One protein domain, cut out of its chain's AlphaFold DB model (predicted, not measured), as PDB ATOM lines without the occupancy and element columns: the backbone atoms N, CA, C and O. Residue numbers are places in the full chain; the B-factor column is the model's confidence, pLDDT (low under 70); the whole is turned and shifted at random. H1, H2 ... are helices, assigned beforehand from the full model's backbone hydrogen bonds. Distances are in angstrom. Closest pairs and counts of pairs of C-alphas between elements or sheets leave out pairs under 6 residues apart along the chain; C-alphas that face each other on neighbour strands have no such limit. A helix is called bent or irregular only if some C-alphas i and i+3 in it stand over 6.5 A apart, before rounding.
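This is residues 2 to 137 of the 294 residues of the protein "Peptidase C39 bacteriocin processing" of Cyanobacteria bacterium J083 (UniProt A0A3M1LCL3). Three helical pieces, H1, the arm H4b and H5, make a row with H4b in the middle, while the long helix H2 runs on the other side of an open gap and, with the short H3 and the arm H4a at the far end, makes a loose, hollow frame. H1 crosses close over H4b, H5 folds back along H4b as a helical hairpin, and residues 42 to 57 of H2 stand free. The printed part has 136 residues with five named helices, in the order H1, H2, H3, H4, H5, and no named strand; the class is all helix. The whole is loose, with a radius of gyration of the C-alphas of 18.7 A, and spans 56 by 39 by 23 A.

H1 holds residues 2 to 24, 33.0 A from first to last C-alpha, and begins at C-alpha 2 (98.926, 187.314, 298.650). H2, residues 29 to 63, is the longest helix at 45.9 A and ends at C-alpha 63 (139.297, 185.384, 284.348). It has a kink of 55 degrees near residue 36 and is only just irregular, with C-alphas 35 and 38 6.9 A apart. H3, residues 67 to 73, 10.5 A, is also only just irregular, with C-alphas 68 and 71 6.7 A apart. H4, residues 76 to 107, was assigned as one helix by its hydrogen bonds but is bent, with C-alphas 84 and 87 7.8 A apart. Its arms are H4a, residues 76 to 84, 12.2 A, and H4b, residues 87 to 107, 30.5 A, at a steep tilt of 49 degrees. H5, residues 112 to 135, 35.1 A, ends at C-alpha 135 (108.127, 192.217, 286.836).

H1 touches H4b, the closest C-alphas being those of Gly 15 and Ile 96, 4.0 A apart. They run the same way at a tilt of 37 degrees, only just steep. H4b touches H5, with the C-alphas of Leu 98 and Ile 122 closest at 6.3 A; this hairpin runs opposite ways at a shallow tilt of 22 degrees. H1 and H5 are apart. H2 is close to H1 but not clearly touching, with the C-alphas of Ile 23 and Ile 29 closest at 8.0 A, and is only just apart from H4b, at 8.3 A. H2 and H3 are close but not clearly touching, with the C-alphas of Leu 61 and Asp 67 closest at 5.6 A. H3 and H4a meet only through their link. Every O i to N i+4 pair is within hydrogen-bond range in H1, H4a, H4b and H5; in H2 it is 29 of 31, and in H3 1 of 3, beside 3 of 4 O i to N i+3 pairs.

The two C-alphas farthest apart, those of Glu 65 and His 109, are 56.1 A apart. The printed part has no cut, and its four links, H1 to H2, H2 to H3, H3 to H4 and H4 to H5, are tight. The mean pLDDT of the printed part is 86.0; residues 26 to 34, 36 and 40 are under 70.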
ATOM      1  N   VAL A   2      98.993 187.272 297.164       84.62
ATOM      2  CA  VAL A   2      98.926 187.314 298.650       84.62
ATOM      3  C   VAL A   2     100.305 187.358 299.326       84.62
ATOM      4  O   VAL A   2     100.529 188.200 300.187       84.62
ATOM      5  N   GLY A   3     101.252 186.514 298.894       89.31
ATOM      6  CA  GLY A   3     102.607 186.495 299.465       89.31
ATOM      7  C   GLY A   3     103.355 187.828 299.341       89.31
ATOM      8  O   GLY A   3     103.953 188.280 300.310       89.31
ATOM      9  N   LEU A   4     103.248 188.505 298.190       91.94
ATOM     10  CA  LEU A   4     103.889 189.806 297.972       91.94
ATOM     11  C   LEU A   4     103.283 190.873 298.883       91.94
ATOM     12  O   LEU A   4     104.018 191.597 299.543       91.94
ATOM     13  N   SER A   5     101.953 190.916 298.999       93.50
ATOM     14  CA  SER A   5     101.266 191.856 299.893       93.50
ATOM     15  C   SER A   5     101.681 191.677 301.355       93.50
ATOM     16  O   SER A   5     101.862 192.670 302.061       93.50
ATOM     17  N   VAL A   6     101.869 190.433 301.809       95.81
ATOM     18  CA  VAL A   6     102.349 190.135 303.167       95.81
ATOM     19  C   VAL A   6     103.775 190.650 303.360       95.81
ATOM     20  O   VAL A   6     104.019 191.403 304.300       95.81
ATOM     21  N   ILE A   7     104.698 190.318 302.452       94.81
ATOM     22  CA  ILE A   7     106.101 190.762 302.520       94.81
ATOM     23  C   ILE A   7     106.190 192.294 302.520       94.81
ATOM     24  O   ILE A   7     106.864 192.873 303.374       94.81
ATOM     25  N   SER A   8     105.456 192.960 301.625       96.62
ATOM     26  CA  SER A   8     105.374 194.422 301.560       96.62
ATOM     27  C   SER A   8     104.836 195.034 302.852       96.62
ATOM     28  O   SER A   8     105.393 196.010 303.345       96.62
ATOM     29  N   SER A   9     103.782 194.451 303.432       97.31
ATOM     30  CA  SER A   9     103.165 194.955 304.667       97.31
ATOM     31  C   SER A   9     104.098 194.818 305.868       97.31
ATOM     32  O   SER A   9     104.209 195.747 306.672       97.31
ATOM     33  N   ILE A  10     104.798 193.685 305.983       97.62
ATOM     34  CA  ILE A  10     105.795 193.462 307.037       97.62
ATOM     35  C   ILE A  10     106.951 194.449 306.868       97.62
ATOM     36  O   ILE A  10     107.291 195.148 307.823       97.62
ATOM     37  N   GLY A  11     107.515 194.556 305.660       96.44
ATOM     38  CA  GLY A  11     108.603 195.489 305.367       96.44
ATOM     39  C   GLY A  11     108.217 196.929 305.704       96.44
ATOM     40  O   GLY A  11     108.915 197.602 306.461       96.44
ATOM     41  N   PHE A  12     107.046 197.374 305.246       98.06
ATOM     42  CA  PHE A  12     106.527 198.705 305.552       98.06
ATOM     43  C   PHE A  12     106.360 198.938 307.054       98.06
ATOM     44  O   PHE A  12     106.780 199.976 307.559       98.06
ATOM     45  N   SER A  13     105.789 197.972 307.779       97.88
ATOM     46  CA  SER A  13     105.567 198.076 309.227       97.88
ATOM     47  C   SER A  13     106.881 198.191 309.999       97.88
ATOM     48  O   SER A  13     107.013 199.056 310.866       97.88
ATOM     49  N   LEU A  14     107.881 197.374 309.653       96.50
ATOM     50  CA  LEU A  14     109.222 197.453 310.241       96.50
ATOM     51  C   LEU A  14     109.883 198.800 309.944       96.50
ATOM     52  O   LEU A  14     110.441 199.432 310.844       96.50
ATOM     53  N   GLY A  15     109.768 199.273 308.703       94.12
ATOM     54  CA  GLY A  15     110.242 200.592 308.306       94.12
ATOM     55  C   GLY A  15     109.567 201.716 309.087       94.12
ATOM     56  O   GLY A  15     110.236 202.606 309.609       94.12
ATOM     57  N   ALA A  16     108.246 201.650 309.239       96.44
ATOM     58  CA  ALA A  16     107.478 202.626 309.992       96.44
ATOM     59  C   ALA A  16     107.911 202.670 311.467       96.44
ATOM     60  O   ALA A  16     108.193 203.751 311.982       96.44
ATOM     61  N   ILE A  17     108.051 201.511 312.126       95.56
ATOM     62  CA  ILE A  17     108.571 201.404 313.503       95.56
ATOM     63  C   ILE A  17     109.965 202.041 313.605       95.56
ATOM     64  O   ILE A  17     110.214 202.838 314.514       95.56
ATOM     65  N   GLY A  18     110.852 201.744 312.650       90.94
ATOM     66  CA  GLY A  18     112.173 202.368 312.555       90.94
ATOM     67  C   GLY A  18     112.091 203.892 312.431       90.94
ATOM     68  O   GLY A  18     112.787 204.608 313.150       90.94
ATOM     69  N   GLY A  19     111.183 204.400 311.596       89.69
ATOM     70  CA  GLY A  19     110.901 205.829 311.459       89.69
ATOM     71  C   GLY A  19     110.448 206.476 312.771       89.69
ATOM     72  O   GLY A  19     110.969 207.526 313.148       89.69
ATOM     73  N   VAL A  20     109.543 205.836 313.522       92.25
ATOM     74  CA  VAL A  20     109.095 206.335 314.837       92.25
ATOM     75  C   VAL A  20     110.263 206.413 315.814       92.25
ATOM     76  O   VAL A  20     110.401 207.404 316.532       92.25
ATOM     77  N   PHE A  21     111.116 205.388 315.843       90.00
ATOM     78  CA  PHE A  21     112.289 205.358 316.713       90.00
ATOM     79  C   PHE A  21     113.275 206.488 316.384       90.00
ATOM     80  O   PHE A  21     113.773 207.147 317.298       90.00
ATOM     81  N   ILE A  22     113.496 206.766 315.096       85.19
ATOM     82  CA  ILE A  22     114.329 207.884 314.628       85.19
ATOM     83  C   ILE A  22     113.776 209.224 315.137       85.19
ATOM     84  O   ILE A  22     114.536 210.029 315.674       85.19
ATOM     85  N   ILE A  23     112.462 209.445 315.035       85.56
ATOM     86  CA  ILE A  23     111.814 210.695 315.466       85.56
ATOM     87  C   ILE A  23     111.841 210.849 316.991       85.56
ATOM     88  O   ILE A  23     112.179 211.918 317.497       85.56
ATOM     89  N   LYS A  24     111.542 209.778 317.740       87.94
ATOM     90  CA  LYS A  24     111.530 209.789 319.215       87.94
ATOM     91  C   LYS A  24     112.881 210.128 319.832       87.94
ATOM     92  O   LYS A  24     112.917 210.631 320.949       87.94
ATOM     93  N   GLN A  25     113.988 209.900 319.124       84.19
ATOM     94  CA  GLN A  25     115.302 210.325 319.603       84.19
ATOM     95  C   GLN A  25     115.483 211.851 319.628       84.19
ATOM     96  O   GLN A  25     116.546 212.306 320.046       84.19
ATOM     97  N   GLY A  26     114.494 212.644 319.184       67.50
ATOM     98  CA  GLY A  26     114.461 214.106 319.334       67.50
ATOM     99  C   GLY A  26     115.568 214.841 318.578       67.50
ATOM    100  O   GLY A  26     115.714 216.055 318.679       67.50
ATOM    101  N   LYS A  27     116.373 214.108 317.810       59.59
ATOM    102  CA  LYS A  27     117.414 214.673 316.974       59.59
ATOM    103  C   LYS A  27     116.722 215.179 315.714       59.59
ATOM    104  O   LYS A  27     116.074 214.406 315.011       59.59
ATOM    105  N   ASN A  28     116.868 216.474 315.443       69.62
ATOM    106  CA  ASN A  28     116.471 217.074 314.173       69.62
ATOM    107  C   ASN A  28     116.959 216.173 313.019       69.62
ATOM    108  O   ASN A  28     118.061 215.627 313.109       69.62
ATOM    109  N   ILE A  29     116.165 215.975 311.964       66.62
ATOM    110  CA  ILE A  29     116.544 215.123 310.823       66.62
ATOM    111  C   ILE A  29     117.898 215.573 310.271       66.62
ATOM    112  O   ILE A  29     118.717 214.726 309.946       66.62
ATOM    113  N   GLU A  30     118.191 216.876 310.276       66.75
ATOM    114  CA  GLU A  30     119.505 217.427 309.927       66.75
ATOM    115  C   GLU A  30     120.612 217.137 310.948       66.75
ATOM    116  O   GLU A  30     121.771 217.062 310.569       66.75
ATOM    117  N   ALA A  31     120.299 216.936 312.229       68.38
ATOM    118  CA  ALA A  31     121.270 216.518 313.239       68.38
ATOM    119  C   ALA A  31     121.540 215.006 313.174       68.38
ATOM    120  O   ALA A  31     122.678 214.585 313.367       68.38
ATOM    121  N   ILE A  32     120.527 214.180 312.875       67.00
ATOM    122  CA  ILE A  32     120.702 212.743 312.602       67.00
ATOM    123  C   ILE A  32     121.431 212.573 311.284       67.00
ATOM    124  O   ILE A  32     122.476 211.941 311.274       67.00
ATOM    125  N   LEU A  33     120.929 213.157 310.195       65.44
ATOM    126  CA  LEU A  33     121.634 213.174 308.926       65.44
ATOM    127  C   LEU A  33     122.999 213.785 309.165       65.44
ATOM    128  O   LEU A  33     123.930 213.046 309.061       65.44
ATOM    129  N   GLY A  34     123.207 214.998 309.651       68.81
ATOM    130  CA  GLY A  34     124.553 215.538 309.911       68.81
ATOM    131  C   GLY A  34     125.493 214.613 310.710       68.81
ATOM    132  O   GLY A  34     126.630 214.386 310.290       68.81
ATOM    133  N   LYS A  35     125.018 214.007 311.811       73.31
ATOM    134  CA  LYS A  35     125.804 213.076 312.645       73.31
ATOM    135  C   LYS A  35     126.104 211.755 311.938       73.31
ATOM    136  O   LYS A  35     127.218 211.246 312.026       73.31
ATOM    137  N   TYR A  36     125.116 211.199 311.254       68.75
ATOM    138  CA  TYR A  36     125.197 209.917 310.569       68.75
ATOM    139  C   TYR A  36     125.428 210.074 309.071       68.75
ATOM    140  O   TYR A  36     125.493 209.078 308.396       68.75
ATOM    141  N   TYR A  37     125.600 211.264 308.513       70.44
ATOM    142  CA  TYR A  37     125.669 211.517 307.068       70.44
ATOM    143  C   TYR A  37     127.011 211.037 306.592       70.44
ATOM    144  O   TYR A  37     127.084 210.333 305.600       70.44
ATOM    145  N   LYS A  38     128.057 211.298 307.383       73.19
ATOM    146  CA  LYS A  38     129.346 210.643 307.199       73.19
ATOM    147  C   LYS A  38     129.215 209.127 307.310       73.19
ATOM    148  O   LYS A  38     129.773 208.453 306.471       73.19
ATOM    149  N   ILE A  39     128.447 208.591 308.263       73.81
ATOM    150  CA  ILE A  39     128.272 207.134 308.441       73.81
ATOM    151  C   ILE A  39     127.431 206.504 307.317       73.81
ATOM    152  O   ILE A  39     127.740 205.411 306.878       73.81
ATOM    153  N   ILE A  40     126.396 207.183 306.830       69.69
ATOM    154  CA  ILE A  40     125.468 206.749 305.784       69.69
ATOM    155  C   ILE A  40     126.157 206.883 304.436       69.69
ATOM    156  O   ILE A  40     126.112 205.942 303.666       69.69
ATOM    157  N   ILE A  41     126.841 207.994 304.152       73.19
ATOM    158  CA  ILE A  41     127.672 208.118 302.951       73.19
ATOM    159  C   ILE A  41     128.807 207.121 302.996       73.19
ATOM    160  O   ILE A  41     129.032 206.461 301.997       73.19
ATOM    161  N   PHE A  42     129.502 206.972 304.123       70.31
ATOM    162  CA  PHE A  42     130.547 205.965 304.249       70.31
ATOM    163  C   PHE A  42     129.970 204.557 304.123       70.31
ATOM    164  O   PHE A  42     130.597 203.720 303.505       70.31
ATOM    165  N   GLY A  43     128.763 204.304 304.625       71.25
ATOM    166  CA  GLY A  43     128.059 203.030 304.500       71.25
ATOM    167  C   GLY A  43     127.598 202.747 303.073       71.25
ATOM    168  O   GLY A  43     127.797 201.644 302.590       71.25
ATOM    169  N   ILE A  44     127.049 203.738 302.367       73.25
ATOM    170  CA  ILE A  44     126.690 203.654 300.945       73.25
ATOM    171  C   ILE A  44     127.956 203.489 300.108       73.25
ATOM    172  O   ILE A  44     128.001 202.625 299.246       73.25
ATOM    173  N   PHE A  45     128.999 204.270 300.379       77.19
ATOM    174  CA  PHE A  45     130.297 204.150 299.729       77.19
ATOM    175  C   PHE A  45     130.902 202.774 299.983       77.19
ATOM    176  O   PHE A  45     131.342 202.139 299.041       77.19
ATOM    177  N   PHE A  46     130.867 202.277 301.219       74.69
ATOM    178  CA  PHE A  46     131.350 200.949 301.582       74.69
ATOM    179  C   PHE A  46     130.501 199.851 300.949       74.69
ATOM    180  O   PHE A  46     131.055 198.849 300.526       74.69
ATOM    181  N   LEU A  47     129.184 200.030 300.828       72.62
ATOM    182  CA  LEU A  47     128.294 199.107 300.126       72.62
ATOM    183  C   LEU A  47     128.618 199.075 298.630       72.62
ATOM    184  O   LEU A  47     128.793 197.997 298.078       72.62
ATOM    185  N   ILE A  48     128.744 200.240 297.988       75.44
ATOM    186  CA  ILE A  48     129.129 200.370 296.577       75.44
ATOM    187  C   ILE A  48     130.527 199.789 296.361       75.44
ATOM    188  O   ILE A  48     130.735 199.046 295.411       75.44
ATOM    189  N   PHE A  49     131.470 200.082 297.253       82.25
ATOM    190  CA  PHE A  49     132.830 199.559 297.214       82.25
ATOM    191  C   PHE A  49     132.854 198.049 297.445       82.25
ATOM    192  O   PHE A  49     133.539 197.347 296.721       82.25
ATOM    193  N   SER A  50     132.058 197.523 298.377       75.44
ATOM    194  CA  SER A  50     131.921 196.081 298.617       75.44
ATOM    195  C   SER A  50     131.294 195.384 297.417       75.44
ATOM    196  O   SER A  50     131.762 194.323 297.026       75.44
ATOM    197  N   LEU A  51     130.276 195.989 296.800       76.56
ATOM    198  CA  LEU A  51     129.672 195.490 295.569       76.56
ATOM    199  C   LEU A  51     130.684 195.519 294.421       76.56
ATOM    200  O   LEU A  51     130.785 194.551 293.680       76.56
ATOM    201  N   PHE A  52     131.469 196.591 294.303       84.94
ATOM    202  CA  PHE A  52     132.546 196.698 293.327       84.94
ATOM    203  C   PHE A  52     133.625 195.637 293.562       84.94
ATOM    204  O   PHE A  52     133.990 194.941 292.625       84.94
ATOM    205  N   CYS A  53     134.089 195.452 294.798       87.00
ATOM    206  CA  CYS A  53     135.035 194.403 295.166       87.00
ATOM    207  C   CYS A  53     134.463 193.008 294.912       87.00
ATOM    208  O   CYS A  53     135.199 192.146 294.455       87.00
ATOM    209  N   LEU A  54     133.171 192.787 295.165       83.25
ATOM    210  CA  LEU A  54     132.498 191.526 294.873       83.25
ATOM    211  C   LEU A  54     132.443 191.275 293.365       83.25
ATOM    212  O   LEU A  54     132.845 190.209 292.923       83.25
ATOM    213  N   ILE A  55     132.005 192.254 292.569       80.56
ATOM    214  CA  ILE A  55     131.980 192.162 291.101       80.56
ATOM    215  C   ILE A  55     133.396 191.947 290.559       80.56
ATOM    216  O   ILE A  55     133.598 191.098 289.699       80.56
ATOM    217  N   PHE A  56     134.383 192.672 291.081       88.50
ATOM    218  CA  PHE A  56     135.783 192.532 290.693       88.50
ATOM    219  C   PHE A  56     136.354 191.166 291.089       88.50
ATOM    220  O   PHE A  56     137.074 190.558 290.307       88.50
ATOM    221  N   ALA A  57     135.995 190.638 292.261       86.12
ATOM    222  CA  ALA A  57     136.365 189.291 292.679       86.12
ATOM    223  C   ALA A  57     135.712 188.231 291.786       86.12
ATOM    224  O   ALA A  57     136.397 187.311 291.357       86.12
ATOM    225  N   LEU A  58     134.425 188.378 291.451       80.62
ATOM    226  CA  LEU A  58     133.736 187.505 290.496       80.62
ATOM    227  C   LEU A  58     134.394 187.566 289.111       80.62
ATOM    228  O   LEU A  58     134.583 186.528 288.490       80.62
ATOM    229  N   PHE A  59     134.812 188.754 288.668       83.06
ATOM    230  CA  PHE A  59     135.557 188.933 287.423       83.06
ATOM    231  C   PHE A  59     136.932 188.254 287.466       83.06
ATOM    232  O   PHE A  59     137.307 187.589 286.509       83.06
ATOM    233  N   ILE A  60     137.680 188.374 288.569       87.81
ATOM    234  CA  ILE A  60     138.955 187.658 288.743       87.81
ATOM    235  C   ILE A  60     138.732 186.143 288.765       87.81
ATOM    236  O   ILE A  60     139.518 185.415 288.168       87.81
ATOM    237  N   LEU A  61     137.680 185.660 289.433       85.12
ATOM    238  CA  LEU A  61     137.348 184.235 289.461       85.12
ATOM    239  C   LEU A  61     137.044 183.704 288.057       85.12
ATOM    240  O   LEU A  61     137.546 182.642 287.705       85.12
ATOM    241  N   ASP A  62     136.278 184.451 287.262       77.56
ATOM    242  CA  ASP A  62     135.980 184.113 285.866       77.56
ATOM    243  C   ASP A  62     137.251 184.146 284.999       77.56
ATOM    244  O   ASP A  62     137.572 183.172 284.323       77.56
ATOM    245  N   PHE A  63     138.048 185.216 285.101       85.81
ATOM    246  CA  PHE A  63     139.297 185.384 284.348       85.81
ATOM    247  C   PHE A  63     140.344 184.300 284.647       85.81
ATOM    248  O   PHE A  63     141.128 183.943 283.772       85.81
ATOM    249  N   LEU A  64     140.383 183.791 285.880       91.44
ATOM    250  CA  LEU A  64     141.301 182.729 286.297       91.44
ATOM    251  C   LEU A  64     140.723 181.315 286.118       91.44
ATOM    252  O   LEU A  64     141.355 180.364 286.573       91.44
ATOM    253  N   GLU A  65     139.534 181.167 285.519       85.25
ATOM    254  CA  GLU A  65     138.825 179.879 285.393       85.25
ATOM    255  C   GLU A  65     138.633 179.173 286.763       85.25
ATOM    256  O   GLU A  65     138.595 177.947 286.903       85.25
ATOM    257  N   LEU A  66     138.514 179.979 287.825       86.38
ATOM    258  CA  LEU A  66     138.268 179.555 289.206       86.38
ATOM    259  C   LEU A  66     136.775 179.540 289.545       86.38
ATOM    260  O   LEU A  66     136.405 179.443 290.719       86.38
ATOM    261  N   ASP A  67     135.906 179.608 288.535       77.25
ATOM    262  CA  ASP A  67     134.462 179.470 288.700       77.25
ATOM    263  C   ASP A  67     134.146 178.207 289.518       77.25
ATOM    264  O   ASP A  67     133.256 178.228 290.373       77.25
ATOM    265  N   HIS A  68     134.947 177.145 289.350       80.12
ATOM    266  CA  HIS A  68     134.828 175.883 290.064       80.12
ATOM    267  C   HIS A  68     134.765 176.006 291.596       80.12
ATOM    268  O   HIS A  68     134.083 175.198 292.232       80.12
ATOM    269  N   LEU A  69     135.371 177.048 292.179       83.69
ATOM    270  CA  LEU A  69     135.360 177.335 293.619       83.69
ATOM    271  C   LEU A  69     134.053 177.970 294.115       83.69
ATOM    272  O   LEU A  69     133.746 177.872 295.303       83.69
ATOM    273  N   ILE A  70     133.255 178.593 293.240       79.75
ATOM    274  CA  ILE A  70     132.027 179.299 293.643       79.75
ATOM    275  C   ILE A  70     131.046 178.356 294.367       79.75
ATOM    276  O   ILE A  70     130.639 178.702 295.474       79.75
ATOM    277  N   PRO A  71     130.725 177.145 293.863       76.69
ATOM    278  CA  PRO A  71     129.843 176.205 294.555       76.69
ATOM    279  C   PRO A  71     130.425 175.622 295.843       76.69
ATOM    280  O   PRO A  71     129.671 175.135 296.684       76.69
ATOM    281  N   VAL A  72     131.755 175.649 295.997       82.62
ATOM    282  CA  VAL A  72     132.424 175.239 297.241       82.62
ATOM    283  C   VAL A  72     132.185 176.289 298.326       82.62
ATOM    284  O   VAL A  72     131.922 175.940 299.474       82.62
ATOM    285  N   LEU A  73     132.246 177.573 297.961       83.88
ATOM    286  CA  LEU A  73     132.005 178.693 298.874       83.88
ATOM    287  C   LEU A  73     130.515 178.929 299.138       83.88
ATOM    288  O   LEU A  73     130.128 179.256 300.259       83.88
ATOM    289  N   LEU A  74     129.679 178.769 298.113       83.75
ATOM    290  CA  LEU A  74     128.239 178.957 298.181       83.75
ATOM    291  C   LEU A  74     127.545 177.689 297.674       83.75
ATOM    292  O   LEU A  74     127.491 177.471 296.464       83.75
ATOM    293  N   PRO A  75     126.980 176.853 298.565       86.94
ATOM    294  CA  PRO A  75     126.280 175.647 298.149       86.94
ATOM    295  C   PRO A  75     125.231 175.958 297.077       86.94
ATOM    296  O   PRO A  75     124.466 176.915 297.211       86.94
ATOM    297  N   GLN A  76     125.151 175.128 296.036       86.88
ATOM    298  CA  GLN A  76     124.248 175.323 294.893       86.88
ATOM    299  C   GLN A  76     122.791 175.557 295.318       86.88
ATOM    300  O   GLN A  76     122.120 176.436 294.784       86.88
ATOM    301  N   ASN A  77     122.324 174.840 296.345       88.56
ATOM    302  CA  ASN A  77     120.994 175.045 296.918       88.56
ATOM    303  C   ASN A  77     120.804 176.489 297.393       88.56
ATOM    304  O   ASN A  77     119.789 177.109 297.093       88.56
ATOM    305  N   LEU A  78     121.790 177.053 298.091       88.44
ATOM    306  CA  LEU A  78     121.727 178.420 298.591       88.44
ATOM    307  C   LEU A  78     121.705 179.438 297.441       88.44
ATOM    308  O   LEU A  78     120.936 180.393 297.501       88.44
ATOM    309  N   MET A  79     122.479 179.207 296.374       88.00
ATOM    310  CA  MET A  79     122.435 180.041 295.166       88.00
ATOM    311  C   MET A  79     121.052 180.016 294.504       88.00
ATOM    312  O   MET A  79     120.520 181.072 294.168       88.00
ATOM    313  N   LEU A  80     120.448 178.830 294.373       91.69
ATOM    314  CA  LEU A  80     119.093 178.675 293.840       91.69
ATOM    315  C   LEU A  80     118.058 179.405 294.698       91.69
ATOM    316  O   LEU A  80     117.186 180.079 294.154       91.69
ATOM    317  N   TYR A  81     118.167 179.307 296.026       93.50
ATOM    318  CA  TYR A  81     117.306 180.048 296.948       93.50
ATOM    319  C   TYR A  81     117.478 181.561 296.782       93.50
ATOM    320  O   TYR A  81     116.486 182.265 296.613       93.50
ATOM    321  N   PHE A  82     118.709 182.076 296.770       88.31
ATOM    322  CA  PHE A  82     118.929 183.510 296.575       88.31
ATOM    323  C   PHE A  82     118.387 183.999 295.235       88.31
ATOM    324  O   PHE A  82     117.679 185.000 295.216       88.31
ATOM    325  N   GLY A  83     118.653 183.284 294.139       88.94
ATOM    326  CA  GLY A  83     118.138 183.647 292.820       88.94
ATOM    327  C   GLY A  83     116.609 183.626 292.752       88.94
ATOM    328  O   GLY A  83     116.010 184.511 292.151       88.94
ATOM    329  N   ALA A  84     115.968 182.656 293.408       93.19
ATOM    330  CA  ALA A  84     114.516 182.511 293.387       93.19
ATOM    331  C   ALA A  84     113.758 183.541 294.236       93.19
ATOM    332  O   ALA A  84     112.596 183.788 293.936       93.19
ATOM    333  N   TYR A  85     114.384 184.100 295.278       94.00
ATOM    334  CA  TYR A  85     113.751 185.047 296.211       94.00
ATOM    335  C   TYR A  85     114.356 186.459 296.157       94.00
ATOM    336  O   TYR A  85     114.062 187.297 297.014       94.00
ATOM    337  N   PHE A  86     115.235 186.731 295.188       90.69
ATOM    338  CA  PHE A  86     115.952 188.002 295.095       90.69
ATOM    339  C   PHE A  86     114.994 189.193 294.976       90.69
ATOM    340  O   PHE A  86     115.111 190.163 295.730       90.69
ATOM    341  N   ASP A  87     114.010 189.108 294.079       91.19
ATOM    342  CA  ASP A  87     113.051 190.187 293.842       91.19
ATOM    343  C   ASP A  87     112.140 190.414 295.063       91.19
ATOM    344  O   ASP A  87     111.899 191.559 295.450       91.19
ATOM    345  N   GLU A  88     111.698 189.352 295.745       93.75
ATOM    346  CA  GLU A  88     110.942 189.426 297.002       93.75
ATOM    347  C   GLU A  88     111.742 190.113 298.115       93.75
ATOM    348  O   GLU A  88     111.194 190.932 298.860       93.75
ATOM    349  N   MET A  89     113.036 189.805 298.233       92.38
ATOM    350  CA  MET A  89     113.925 190.460 299.193       92.38
ATOM    351  C   MET A  89     114.093 191.945 298.859       92.38
ATOM    352  O   MET A  89     113.975 192.793 299.746       92.38
ATOM    353  N   MET A  90     114.308 192.285 297.587       92.19
ATOM    354  CA  MET A  90     114.396 193.679 297.139       92.19
ATOM    355  C   MET A  90     113.099 194.446 297.418       92.19
ATOM    356  O   MET A  90     113.141 195.587 297.886       92.19
ATOM    357  N   LEU A  91     111.948 193.804 297.209       94.56
ATOM    358  CA  LEU A  91     110.636 194.358 297.523       94.56
ATOM    359  C   LEU A  91     110.508 194.636 299.026       94.56
ATOM    360  O   LEU A  91     110.147 195.746 299.419       94.56
ATOM    361  N   PHE A  92     110.854 193.659 299.867       95.56
ATOM    362  CA  PHE A  92     110.847 193.788 301.325       95.56
ATOM    363  C   PHE A  92     111.662 194.998 301.802       95.56
ATOM    364  O   PHE A  92     111.139 195.851 302.527       95.56
ATOM    365  N   PHE A  93     112.916 195.117 301.356       92.56
ATOM    366  CA  PHE A  93     113.786 196.232 301.734       92.56
ATOM    367  C   PHE A  93     113.297 197.573 301.184       92.56
ATOM    368  O   PHE A  93     113.343 198.579 301.895       92.56
ATOM    369  N   GLY A  94     112.772 197.606 299.958       92.81
ATOM    370  CA  GLY A  94     112.191 198.822 299.395       92.81
ATOM    371  C   GLY A  94     110.984 199.321 300.201       92.81
ATOM    372  O   GLY A  94     110.876 200.520 300.462       92.81
ATOM    373  N   PHE A  95     110.122 198.421 300.686       97.44
ATOM    374  CA  PHE A  95     109.013 198.791 301.572       97.44
ATOM    375  C   PHE A  95     109.473 199.221 302.972       97.44
ATOM    376  O   PHE A  95     108.862 200.134 303.534       97.44
ATOM    377  N   ILE A  96     110.564 198.661 303.514       94.06
ATOM    378  CA  ILE A  96     111.202 199.188 304.739       94.06
ATOM    379  C   ILE A  96     111.603 200.650 304.533       94.06
ATOM    380  O   ILE A  96     111.239 201.511 305.336       94.06
ATOM    381  N   ILE A  97     112.318 200.948 303.445       92.06
ATOM    382  CA  ILE A  97     112.758 202.314 303.130       92.06
ATOM    383  C   ILE A  97     111.547 203.241 303.003       92.06
ATOM    384  O   ILE A  97     111.523 204.311 303.612       92.06
ATOM    385  N   LEU A  98     110.512 202.812 302.277       95.19
ATOM    386  CA  LEU A  98     109.283 203.582 302.115       95.19
ATOM    387  C   LEU A  98     108.605 203.883 303.462       95.19
ATOM    388  O   LEU A  98     108.234 205.029 303.714       95.19
ATOM    389  N   GLY A  99     108.481 202.883 304.342       95.31
ATOM    390  CA  GLY A  99     107.899 203.043 305.677       95.31
ATOM    391  C   GLY A  99     108.663 204.050 306.535       95.31
ATOM    392  O   GLY A  99     108.052 204.945 307.127       95.31
ATOM    393  N   VAL A 100     110.000 203.970 306.540       91.69
ATOM    394  CA  VAL A 100     110.862 204.943 307.232       91.69
ATOM    395  C   VAL A 100     110.616 206.353 306.688       91.69
ATOM    396  O   VAL A 100     110.356 207.276 307.463       91.69
ATOM    397  N   LEU A 101     110.669 206.525 305.363       90.62
ATOM    398  CA  LEU A 101     110.532 207.830 304.716       90.62
ATOM    399  C   LEU A 101     109.166 208.473 304.977       90.62
ATOM    400  O   LEU A 101     109.111 209.669 305.268       90.62
ATOM    401  N   ILE A 102     108.077 207.701 304.919       93.88
ATOM    402  CA  ILE A 102     106.723 208.212 305.167       93.88
ATOM    403  C   ILE A 102     106.567 208.678 306.616       93.88
ATOM    404  O   ILE A 102     106.102 209.795 306.837       93.88
ATOM    405  N   ILE A 103     106.992 207.883 307.602       93.38
ATOM    406  CA  ILE A 103     106.866 208.273 309.016       93.38
ATOM    407  C   ILE A 103     107.700 209.516 309.327       93.38
ATOM    408  O   ILE A 103     107.200 210.454 309.955       93.38
ATOM    409  N   ILE A 104     108.934 209.576 308.816       87.69
ATOM    410  CA  ILE A 104     109.768 210.778 308.909       87.69
ATOM    411  C   ILE A 104     109.035 211.968 308.283       87.69
ATOM    412  O   ILE A 104     108.961 213.032 308.905       87.69
ATOM    413  N   ASN A 105     108.439 211.800 307.098       88.06
ATOM    414  CA  ASN A 105     107.712 212.858 306.403       88.06
ATOM    415  C   ASN A 105     106.453 213.340 307.150       88.06
ATOM    416  O   ASN A 105     106.191 214.540 307.144       88.06
ATOM    417  N   LEU A 106     105.728 212.465 307.846       89.62
ATOM    418  CA  LEU A 106     104.495 212.830 308.552       89.62
ATOM    419  C   LEU A 106     104.732 213.529 309.897       89.62
ATOM    420  O   LEU A 106     103.997 214.455 310.224       89.62
ATOM    421  N   TRP A 107     105.728 213.107 310.683       85.69
ATOM    422  CA  TRP A 107     105.851 213.549 312.087       85.69
ATOM    423  C   TRP A 107     107.071 214.426 312.390       85.69
ATOM    424  O   TRP A 107     107.183 214.968 313.486       85.69
ATOM    425  N   GLY A 108     107.995 214.602 311.444       73.19
ATOM    426  CA  GLY A 108     109.110 215.538 311.619       73.19
ATOM    427  C   GLY A 108     108.679 217.000 311.454       73.19
ATOM    428  O   GLY A 108     108.014 217.324 310.466       73.19
ATOM    429  N   HIS A 109     109.128 217.886 312.349       70.81
ATOM    430  CA  HIS A 109     109.135 219.335 312.116       70.81
ATOM    431  C   HIS A 109     110.060 219.639 310.937       70.81
ATOM    432  O   HIS A 109     111.247 219.326 311.008       70.81
ATOM    433  N   LYS A 110     109.521 220.186 309.840       74.44
ATOM    434  CA  LYS A 110     110.276 220.331 308.590       74.44
ATOM    435  C   LYS A 110     110.088 221.679 307.929       74.44
ATOM    436  O   LYS A 110     108.987 222.218 307.847       74.44
ATOM    437  N   THR A 111     111.183 222.162 307.369       87.25
ATOM    438  CA  THR A 111     111.204 223.241 306.393       87.25
ATOM    439  C   THR A 111     110.628 222.765 305.056       87.25
ATOM    440  O   THR A 111     110.658 221.581 304.706       87.25
ATOM    441  N   ARG A 112     110.165 223.710 304.230       87.44
ATOM    442  CA  ARG A 112     109.662 223.419 302.875       87.44
ATOM    443  C   ARG A 112     110.679 222.655 302.013       87.44
ATOM    444  O   ARG A 112     110.288 221.802 301.223       87.44
ATOM    445  N   ARG A 113     111.979 222.942 302.164       85.25
ATOM    446  CA  ARG A 113     113.052 222.268 301.410       85.25
ATOM    447  C   ARG A 113     113.187 220.795 301.799       85.25
ATOM    448  O   ARG A 113     113.374 219.959 300.920       85.25
ATOM    449  N   GLU A 114     113.075 220.468 303.083       82.19
ATOM    450  CA  GLU A 114     113.139 219.082 303.568       82.19
ATOM    451  C   GLU A 114     111.928 218.267 303.123       82.19
ATOM    452  O   GLU A 114     112.090 217.123 302.703       82.19
ATOM    453  N   ILE A 115     110.736 218.875 303.134       86.62
ATOM    454  CA  ILE A 115     109.520 218.248 302.599       86.62
ATOM    455  C   ILE A 115     109.724 217.884 301.126       86.62
ATOM    456  O   ILE A 115     109.474 216.749 300.742       86.62
ATOM    457  N   ILE A 116     110.238 218.806 300.301       87.88
ATOM    458  CA  ILE A 116     110.485 218.534 298.874       87.88
ATOM    459  C   ILE A 116     111.474 217.372 298.690       87.88
ATOM    460  O   ILE A 116     111.220 216.486 297.877       87.88
ATOM    461  N   LYS A 117     112.575 217.337 299.454       85.94
ATOM    462  CA  LYS A 117     113.572 216.253 299.376       85.94
ATOM    463  C   LYS A 117     112.988 214.894 299.773       85.94
ATOM    464  O   LYS A 117     113.219 213.912 299.073       85.94
ATOM    465  N   LEU A 118     112.231 214.832 300.869       86.31
ATOM    466  CA  LEU A 118     111.593 213.589 301.314       86.31
ATOM    467  C   LEU A 118     110.524 213.126 300.333       86.31
ATOM    468  O   LEU A 118     110.505 211.950 299.986       86.31
ATOM    469  N   SER A 119     109.692 214.040 299.835       89.25
ATOM    470  CA  SER A 119     108.712 213.734 298.795       89.25
ATOM    471  C   SER A 119     109.388 213.189 297.538       89.25
ATOM    472  O   SER A 119     108.928 212.189 297.001       89.25
ATOM    473  N   ALA A 120     110.513 213.768 297.102       89.88
ATOM    474  CA  ALA A 120     111.277 213.239 295.972       89.88
ATOM    475  C   ALA A 120     111.797 211.813 296.238       89.88
ATOM    476  O   ALA A 120     111.669 210.949 295.373       89.88
ATOM    477  N   GLY A 121     112.324 211.546 297.438       87.44
ATOM    478  CA  GLY A 121     112.772 210.209 297.842       87.44
ATOM    479  C   GLY A 121     111.638 209.181 297.902       87.44
ATOM    480  O   GLY A 121     111.796 208.063 297.413       87.44
ATOM    481  N   ILE A 122     110.476 209.565 298.442       93.12
ATOM    482  CA  ILE A 122     109.264 208.735 298.452       93.12
ATOM    483  C   ILE A 122     108.839 208.431 297.017       93.12
ATOM    484  O   ILE A 122     108.680 207.264 296.677       93.12
ATOM    485  N   THR A 123     108.723 209.448 296.160       94.69
ATOM    486  CA  THR A 123     108.340 209.274 294.754       94.69
ATOM    487  C   THR A 123     109.300 208.338 294.023       94.69
ATOM    488  O   THR A 123     108.846 207.401 293.373       94.69
ATOM    489  N   ALA A 124     110.615 208.525 294.169       93.44
ATOM    490  CA  ALA A 124     111.611 207.645 293.559       93.44
ATOM    491  C   ALA A 124     111.487 206.195 294.057       93.44
ATOM    492  O   ALA A 124     111.507 205.262 293.255       93.44
ATOM    493  N   THR A 125     111.293 206.005 295.367       92.12
ATOM    494  CA  THR A 125     111.109 204.676 295.974       92.12
ATOM    495  C   THR A 125     109.833 204.008 295.468       92.12
ATOM    496  O   THR A 125     109.860 202.840 295.094       92.12
ATOM    497  N   VAL A 126     108.720 204.745 295.398       97.38
ATOM    498  CA  VAL A 126     107.441 204.242 294.877       97.38
ATOM    499  C   VAL A 126     107.574 203.850 293.408       97.38
ATOM    500  O   VAL A 126     107.143 202.760 293.047       97.38
ATOM    501  N   ILE A 127     108.210 204.674 292.568       96.06
ATOM    502  CA  ILE A 127     108.445 204.340 291.154       96.06
ATOM    503  C   ILE A 127     109.272 203.054 291.039       96.06
ATOM    504  O   ILE A 127     108.887 202.150 290.301       96.06
ATOM    505  N   ALA A 128     110.370 202.936 291.791       94.62
ATOM    506  CA  ALA A 128     111.209 201.740 291.777       94.62
ATOM    507  C   ALA A 128     110.440 200.485 292.225       94.62
ATOM    508  O   ALA A 128     110.531 199.445 291.573       94.62
ATOM    509  N   LEU A 129     109.636 200.592 293.288       94.94
ATOM    510  CA  LEU A 129     108.781 199.507 293.774       94.94
ATOM    511  C   LEU A 129     107.712 199.112 292.751       94.94
ATOM    512  O   LEU A 129     107.493 197.924 292.547       94.94
ATOM    513  N   VAL A 130     107.081 200.073 292.072       96.94
ATOM    514  CA  VAL A 130     106.097 199.797 291.010       96.94
ATOM    515  C   VAL A 130     106.752 199.054 289.848       96.94
ATOM    516  O   VAL A 130     106.208 198.054 289.382       96.94
ATOM    517  N   LEU A 131     107.935 199.495 289.407       94.88
ATOM    518  CA  LEU A 131     108.688 198.808 288.355       94.88
ATOM    519  C   LEU A 131     109.076 197.386 288.778       94.88
ATOM    520  O   LEU A 131     108.896 196.457 287.994       94.88
ATOM    521  N   LEU A 132     109.547 197.194 290.012       93.81
ATOM    522  CA  LEU A 132     109.864 195.868 290.546       93.81
ATOM    523  C   LEU A 132     108.619 194.970 290.596       93.81
ATOM    524  O   LEU A 132     108.628 193.880 290.033       93.81
ATOM    525  N   MET A 133     107.520 195.449 291.181       94.94
ATOM    526  CA  MET A 133     106.259 194.706 291.263       94.94
ATOM    527  C   MET A 133     105.703 194.344 289.886       94.94
ATOM    528  O   MET A 133     105.133 193.267 289.736       94.94
ATOM    529  N   SER A 134     105.886 195.205 288.878       94.81
ATOM    530  CA  SER A 134     105.448 194.921 287.509       94.81
ATOM    531  C   SER A 134     106.124 193.675 286.926       94.81
ATOM    532  O   SER A 134     105.466 192.896 286.243       94.81
ATOM    533  N   LYS A 135     107.396 193.420 287.267       93.50
ATOM    534  CA  LYS A 135     108.127 192.217 286.836       93.50
ATOM    535  C   LYS A 135     107.641 190.947 287.531       93.50
ATOM    536  O   LYS A 135     107.733 189.871 286.952       93.50
ATOM    537  N   MET A 136     107.084 191.083 288.733       94.75
ATOM    538  CA  MET A 136     106.596 189.966 289.548       94.75
ATOM    539  C   MET A 136     105.134 189.590 289.264       94.75
ATOM    540  O   MET A 136     104.560 188.734 289.947       94.75
ATOM    541  N   LEU A 137     104.491 190.243 288.291       95.25
ATOM    542  CA  LEU A 137     103.118 189.921 287.917       95.25
ATOM    543  C   LEU A 137     103.047 188.523 287.287       95.25
ATOM    544  O   LEU A 137     103.902 188.178 286.470       95.25
TER     545      LEU A 137